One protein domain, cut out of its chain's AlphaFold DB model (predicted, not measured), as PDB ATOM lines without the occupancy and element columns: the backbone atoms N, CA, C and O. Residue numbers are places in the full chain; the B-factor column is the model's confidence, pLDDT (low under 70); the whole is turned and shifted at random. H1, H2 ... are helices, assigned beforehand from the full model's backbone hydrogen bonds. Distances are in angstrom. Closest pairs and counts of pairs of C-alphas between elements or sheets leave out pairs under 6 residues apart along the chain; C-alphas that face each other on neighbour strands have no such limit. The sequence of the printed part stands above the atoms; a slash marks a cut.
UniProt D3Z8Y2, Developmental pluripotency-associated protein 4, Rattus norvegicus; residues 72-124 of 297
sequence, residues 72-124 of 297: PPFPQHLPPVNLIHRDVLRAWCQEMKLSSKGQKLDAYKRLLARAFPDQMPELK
ATOM      1  N   PRO A  72     220.399 132.428 262.711       75.46
ATOM      2  CA  PRO A  72     219.541 131.467 262.036       75.46
ATOM      3  C   PRO A  72     218.079 131.943 262.068       75.46
ATOM      4  O   PRO A  72     217.686 132.640 263.016       75.46
ATOM      5  N   PRO A  73     217.266 131.557 261.066       78.48
ATOM      6  CA  PRO A  73     215.840 131.857 261.058       78.48
ATOM      7  C   PRO A  73     215.176 131.350 262.342       78.48
ATOM      8  O   PRO A  73     215.635 130.381 262.955       78.48
ATOM      9  N   PHE A  74     214.117 132.037 262.768       77.71
ATOM     10  CA  PHE A  74     213.406 131.687 263.991       77.71
ATOM     11  C   PHE A  74     212.831 130.260 263.875       77.71
ATOM     12  O   PHE A  74     212.067 129.999 262.943       77.71
ATOM     13  N   PRO A  75     213.222 129.318 264.753       75.95
ATOM     14  CA  PRO A  75     212.855 127.911 264.610       75.95
ATOM     15  C   PRO A  75     211.389 127.676 264.999       75.95
ATOM     16  O   PRO A  75     210.833 128.439 265.776       75.95
ATOM     17  N   GLN A  76     210.768 126.601 264.499       70.66
ATOM     18  CA  GLN A  76     209.405 126.185 264.892       70.66
ATOM     19  C   GLN A  76     209.349 125.482 266.262       70.66
ATOM     20  O   GLN A  76     208.282 125.369 266.852       70.66
ATOM     21  N   HIS A  77     210.495 125.034 266.778       74.19
ATOM     22  CA  HIS A  77     210.664 124.468 268.117       74.19
ATOM     23  C   HIS A  77     211.968 124.999 268.705       74.19
ATOM     24  O   HIS A  77     212.978 125.035 267.998       74.19
ATOM     25  N   LEU A  78     211.979 125.420 269.972       79.56
ATOM     26  CA  LEU A  78     213.173 126.031 270.548       79.56
ATOM     27  C   LEU A  78     214.195 124.950 270.955       79.56
ATOM     28  O   LEU A  78     213.884 124.115 271.804       79.56
ATOM     29  N   PRO A  79     215.427 124.962 270.407       76.67
ATOM     30  CA  PRO A  79     216.453 124.008 270.818       76.67
ATOM     31  C   PRO A  79     216.818 124.157 272.308       76.67
ATOM     32  O   PRO A  79     216.727 125.257 272.854       76.67
ATOM     33  N   PRO A  80     217.337 123.108 272.970       78.15
ATOM     34  CA  PRO A  80     217.864 123.216 274.327       78.15
ATOM     35  C   PRO A  80     218.884 124.351 274.466       78.15
ATOM     36  O   PRO A  80     219.759 124.530 273.616       78.15
ATOM     37  N   VAL A  81     218.844 125.077 275.587       80.38
ATOM     38  CA  VAL A  81     219.686 126.269 275.823       80.38
ATOM     39  C   VAL A  81     221.195 126.020 275.672       80.38
ATOM     40  O   VAL A  81     221.956 126.953 275.404       80.38
ATOM     41  N   ASN A  82     221.645 124.772 275.806       81.87
ATOM     42  CA  ASN A  82     223.042 124.370 275.630       81.87
ATOM     43  C   ASN A  82     223.506 124.431 274.165       81.87
ATOM     44  O   ASN A  82     224.690 124.642 273.924       81.87
ATOM     45  N   LEU A  83     222.582 124.331 273.203       82.29
ATOM     46  CA  LEU A  83     222.868 124.334 271.765       82.29
ATOM     47  C   LEU A  83     222.785 125.728 271.129       82.29
ATOM     48  O   LEU A  83     223.247 125.928 270.010       82.29
ATOM     49  N   ILE A  84     222.219 126.712 271.832       84.47
ATOM     50  CA  ILE A  84     221.974 128.043 271.262       84.47
ATOM     51  C   ILE A  84     223.035 129.024 271.732       84.47
ATOM     52  O   ILE A  84     223.266 129.167 272.931       84.47
ATOM     53  N   HIS A  85     223.678 129.753 270.823       86.82
ATOM     54  CA  HIS A  85     224.616 130.799 271.222       86.82
ATOM     55  C   HIS A  85     223.880 131.996 271.849       86.82
ATOM     56  O   HIS A  85     222.755 132.331 271.477       86.82
ATOM     57  N   ARG A  86     224.527 132.693 272.793       88.19
ATOM     58  CA  ARG A  86     223.932 133.852 273.485       88.19
ATOM     59  C   ARG A  86     223.470 134.943 272.513       88.19
ATOM     60  O   ARG A  86     222.455 135.587 272.753       88.19
ATOM     61  N   ASP A  87     224.223 135.168 271.442       87.40
ATOM     62  CA  ASP A  87     223.913 136.234 270.486       87.40
ATOM     63  C   ASP A  87     222.746 135.865 269.557       87.40
ATOM     64  O   ASP A  87     221.969 136.747 269.202       87.40
ATOM     65  N   VAL A  88     222.540 134.571 269.280       88.23
ATOM     66  CA  VAL A  88     221.345 134.070 268.578       88.23
ATOM     67  C   VAL A  88     220.097 134.290 269.435       88.23
ATOM     68  O   VAL A  88     219.125 134.868 268.964       88.23
ATOM     69  N   LEU A  89     220.159 133.953 270.730       87.45
ATOM     70  CA  LEU A  89     219.063 134.238 271.669       87.45
ATOM     71  C   LEU A  89     218.742 135.730 271.755       87.45
ATOM     72  O   LEU A  89     217.579 136.114 271.818       87.45
ATOM     73  N   ARG A  90     219.768 136.585 271.746       88.71
ATOM     74  CA  ARG A  90     219.588 138.039 271.763       88.71
ATOM     75  C   ARG A  90     218.870 138.530 270.509       88.71
ATOM     76  O   ARG A  90     217.978 139.363 270.636       88.71
ATOM     77  N   ALA A  91     219.255 138.017 269.344       88.72
ATOM     78  CA  ALA A  91     218.645 138.375 268.073       88.72
ATOM     79  C   ALA A  91     217.181 137.916 268.000       88.72
ATOM     80  O   ALA A  91     216.312 138.717 267.678       88.72
ATOM     81  N   TRP A  92     216.871 136.686 268.417       89.90
ATOM     82  CA  TRP A  92     215.484 136.216 268.482       89.90
ATOM     83  C   TRP A  92     214.635 136.980 269.503       89.90
ATOM     84  O   TRP A  92     213.471 137.264 269.240       89.90
ATOM     85  N   CYS A  93     215.203 137.381 270.645       89.13
ATOM     86  CA  CYS A  93     214.501 138.277 271.564       89.13
ATOM     87  C   CYS A  93     214.189 139.633 270.914       89.13
ATOM     88  O   CYS A  93     213.118 140.174 271.160       89.13
ATOM     89  N   GLN A  94     215.094 140.180 270.096       88.41
ATOM     90  CA  GLN A  94     214.846 141.428 269.366       88.41
ATOM     91  C   GLN A  94     213.740 141.261 268.317       88.41
ATOM     92  O   GLN A  94     212.838 142.096 268.273       88.41
ATOM     93  N   GLU A  95     213.757 140.160 267.560       88.16
ATOM     94  CA  GLU A  95     212.719 139.804 266.580       88.16
ATOM     95  C   GLU A  95     211.331 139.701 267.242       88.16
ATOM     96  O   GLU A  95     210.354 140.289 266.785       88.16
ATOM     97  N   MET A  96     211.258 139.054 268.411       82.58
ATOM     98  CA  MET A  96     210.017 138.862 269.172       82.58
ATOM     99  C   MET A  96     209.638 140.052 270.073       82.58
ATOM    100  O   MET A  96     208.727 139.936 270.896       82.58
ATOM    101  N   LYS A  97     210.323 141.200 269.942       85.02
ATOM    102  CA  LYS A  97     210.120 142.419 270.754       85.02
ATOM    103  C   LYS A  97     210.195 142.168 272.269       85.02
ATOM    104  O   LYS A  97     209.504 142.807 273.063       85.02
ATOM    105  N   LEU A  98     211.050 141.236 272.685       85.76
ATOM    106  CA  LEU A  98     211.315 140.895 274.078       85.76
ATOM    107  C   LEU A  98     212.558 141.616 274.604       85.76
ATOM    108  O   LEU A  98     213.515 141.904 273.884       85.76
ATOM    109  N   SER A  99     212.585 141.853 275.916       85.24
ATOM    110  CA  SER A  99     213.765 142.409 276.580       85.24
ATOM    111  C   SER A  99     214.953 141.451 276.476       85.24
ATOM    112  O   SER A  99     214.959 140.365 277.063       85.24
ATOM    113  N   SER A 100     216.005 141.900 275.793       82.79
ATOM    114  CA  SER A 100     217.267 141.175 275.630       82.79
ATOM    115  C   SER A 100     218.249 141.362 276.802       82.79
ATOM    116  O   SER A 100     219.435 141.042 276.675       82.79
ATOM    117  N   LYS A 101     217.808 141.961 277.920       80.21
ATOM    118  CA  LYS A 101     218.643 142.240 279.103       80.21
ATOM    119  C   LYS A 101     218.607 141.066 280.087       80.21
ATOM    120  O   LYS A 101     217.527 140.702 280.542       80.21
ATOM    121  N   GLY A 102     219.757 140.515 280.461       84.74
ATOM    122  CA  GLY A 102     219.852 139.450 281.470       84.74
ATOM    123  C   GLY A 102     220.872 138.373 281.114       84.74
ATOM    124  O   GLY A 102     221.639 138.521 280.155       84.74
ATOM    125  N   GLN A 103     220.883 137.292 281.894       87.22
ATOM    126  CA  GLN A 103     221.691 136.114 281.595       87.22
ATOM    127  C   GLN A 103     221.076 135.318 280.434       87.22
ATOM    128  O   GLN A 103     219.915 135.496 280.067       87.22
ATOM    129  N   LYS A 104     221.865 134.416 279.835       87.00
ATOM    130  CA  LYS A 104     221.432 133.564 278.713       87.00
ATOM    131  C   LYS A 104     220.138 132.798 279.035       87.00
ATOM    132  O   LYS A 104     219.262 132.708 278.182       87.00
ATOM    133  N   LEU A 105     220.025 132.302 280.270       85.34
ATOM    134  CA  LEU A 105     218.850 131.578 280.754       85.34
ATOM    135  C   LEU A 105     217.616 132.484 280.873       85.34
ATOM    136  O   LEU A 105     216.535 132.067 280.477       85.34
ATOM    137  N   ASP A 106     217.766 133.729 281.332       86.52
ATOM    138  CA  ASP A 106     216.637 134.666 281.439       86.52
ATOM    139  C   ASP A 106     216.053 135.006 280.067       86.52
ATOM    140  O   ASP A 106     214.836 135.024 279.887       86.52
ATOM    141  N   ALA A 107     216.926 135.259 279.085       87.64
ATOM    142  CA  ALA A 107     216.510 135.505 277.707       87.64
ATOM    143  C   ALA A 107     215.783 134.284 277.124       87.64
ATOM    144  O   ALA A 107     214.726 134.432 276.518       87.64
ATOM    145  N   TYR A 108     216.309 133.082 277.379       86.37
ATOM    146  CA  TYR A 108     215.706 131.817 276.962       86.37
ATOM    147  C   TYR A 108     214.316 131.597 277.580       86.37
ATOM    148  O   TYR A 108     213.366 131.325 276.854       86.37
ATOM    149  N   LYS A 109     214.159 131.800 278.898       84.66
ATOM    150  CA  LYS A 109     212.869 131.671 279.605       84.66
ATOM    151  C   LYS A 109     211.815 132.647 279.072       84.66
ATOM    152  O   LYS A 109     210.669 132.258 278.880       84.66
ATOM    153  N   ARG A 110     212.192 133.901 278.793       87.42
ATOM    154  CA  ARG A 110     211.272 134.894 278.200       87.42
ATOM    155  C   ARG A 110     210.858 134.522 276.782       87.42
ATOM    156  O   ARG A 110     209.701 134.722 276.425       87.42
ATOM    157  N   LEU A 111     211.794 134.001 275.991       87.29
ATOM    158  CA  LEU A 111     211.517 133.567 274.627       87.29
ATOM    159  C   LEU A 111     210.568 132.366 274.614       87.29
ATOM    160  O   LEU A 111     209.579 132.397 273.889       87.29
ATOM    161  N   LEU A 112     210.810 131.371 275.476       84.67
ATOM    162  CA  LEU A 112     209.906 130.237 275.683       84.67
ATOM    163  C   LEU A 112     208.503 130.696 276.077       84.67
ATOM    164  O   LEU A 112     207.541 130.342 275.410       84.67
ATOM    165  N   ALA A 113     208.388 131.546 277.099       83.10
ATOM    166  CA  ALA A 113     207.092 132.001 277.601       83.10
ATOM    167  C   ALA A 113     206.239 132.727 276.545       83.10
ATOM    168  O   ALA A 113     205.016 132.746 276.656       83.10
ATOM    169  N   ARG A 114     206.865 133.352 275.537       82.53
ATOM    170  CA  ARG A 114     206.154 134.104 274.493       82.53
ATOM    171  C   ARG A 114     205.929 133.315 273.209       82.53
ATOM    172  O   ARG A 114     204.879 133.481 272.602       82.53
ATOM    173  N   ALA A 115     206.927 132.559 272.763       79.01
ATOM    174  CA  ALA A 115     206.917 131.907 271.456       79.01
ATOM    175  C   ALA A 115     206.553 130.420 271.521       79.01
ATOM    176  O   ALA A 115     206.032 129.890 270.548       79.01
ATOM    177  N   PHE A 116     206.804 129.766 272.658       75.54
ATOM    178  CA  PHE A 116     206.579 128.332 272.850       75.54
ATOM    179  C   PHE A 116     205.952 128.058 274.225       75.54
ATOM    180  O   PHE A 116     206.586 127.421 275.074       75.54
ATOM    181  N   PRO A 117     204.720 128.546 274.481       70.13
ATOM    182  CA  PRO A 117     204.041 128.323 275.758       70.13
ATOM    183  C   PRO A 117     203.873 126.826 276.062       70.13
ATOM    184  O   PRO A 117     204.037 126.411 277.208       70.13
ATOM    185  N   ASP A 118     203.675 126.010 275.026       67.49
ATOM    186  CA  ASP A 118     203.462 124.565 275.145       67.49
ATOM    187  C   ASP A 118     204.740 123.796 275.531       67.49
ATOM    188  O   ASP A 118     204.666 122.685 276.045       67.49
ATOM    189  N   GLN A 119     205.924 124.397 275.347       64.54
ATOM    190  CA  GLN A 119     207.222 123.785 275.670       64.54
ATOM    191  C   GLN A 119     207.751 124.172 277.062       64.54
ATOM    192  O   GLN A 119     208.770 123.637 277.507       64.54
ATOM    193  N   MET A 120     207.080 125.083 277.783       60.87
ATOM    194  CA  MET A 120     207.451 125.435 279.163       60.87
ATOM    195  C   MET A 120     207.519 124.227 280.123       60.87
ATOM    196  O   MET A 120     208.420 124.219 280.967       60.87
ATOM    197  N   PRO A 121     206.624 123.220 280.044       58.19
ATOM    198  CA  PRO A 121     206.663 122.058 280.937       58.19
ATOM    199  C   PRO A 121     207.748 121.030 280.579       58.19
ATOM    200  O   PRO A 121     208.261 120.357 281.473       58.19
ATOM    201  N   GLU A 122     208.112 120.926 279.299       56.50
ATOM    202  CA  GLU A 122     208.974 119.867 278.741       56.50
ATOM    203  C   GLU A 122     210.474 120.095 279.015       56.50
ATOM    204  O   GLU A 122     211.275 119.163 279.019       56.50
ATOM    205  N   LEU A 123     210.879 121.327 279.339       55.93
ATOM    206  CA  LEU A 123     212.274 121.688 279.636       55.93
ATOM    207  C   LEU A 123     212.552 121.857 281.142       55.93
ATOM    208  O   LEU A 123     213.388 122.667 281.542       55.93
ATOM    209  N   LYS A 124     211.907 121.053 282.001       54.29
ATOM    210  CA  LYS A 124     212.154 121.003 283.462       54.29
ATOM    211  C   LYS A 124     213.533 120.459 283.887       54.29
ATOM    212  O   LYS A 124     213.774 120.287 285.074       54.29
TER     213      LYS A 124
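What this domain is: This is residues 72 to 124 of the 297 residues of the protein "Developmental pluripotency-associated protein 4" of Rattus norvegicus (UniProt D3Z8Y2). Two short helices, H1 and H2, are side by side and run the same way, and the loop between them turns the chain back to begin H2 near the start of H1. A long unnamed stretch, residues 72 to 85, leads into H1 along one side of the pair, and residues 116 to 124 follow H2 as a tail. The printed part has 53 residues, with H1 then H2 and no named strand; the class is all helix, though 22 residues, under half, are in named elements. It is compact, with a radius of gyration of the C-alphas of 9.9 A, and rounded, spanning 23 by 22 by 20 A.

How they stand to each other: H1, residues 86 to 95, and H2, residues 104 to 115, touch; their closest C-alphas, those of Arg 86 and Lys 104, are 5.8 A apart. They run the same way at a shallow tilt of 32 degrees. In H1 and H2 every O i to N i+4 pair is within hydrogen-bond range.

Where its parts are: H1 begins at C-alpha 86, (223.932, 133.852, 273.485), and is 14.5 A long from first to last C-alpha. H2 is 16.3 A long and ends at C-alpha 115, (206.917, 131.907, 271.456).

The domain as a whole: The C-alphas farthest apart, those of Glu 95 and Lys 124, are 25.3 A apart. The printed part has no cut, and the link from H1 to H2 is short. Residues 118 to 124 have pLDDT under 70.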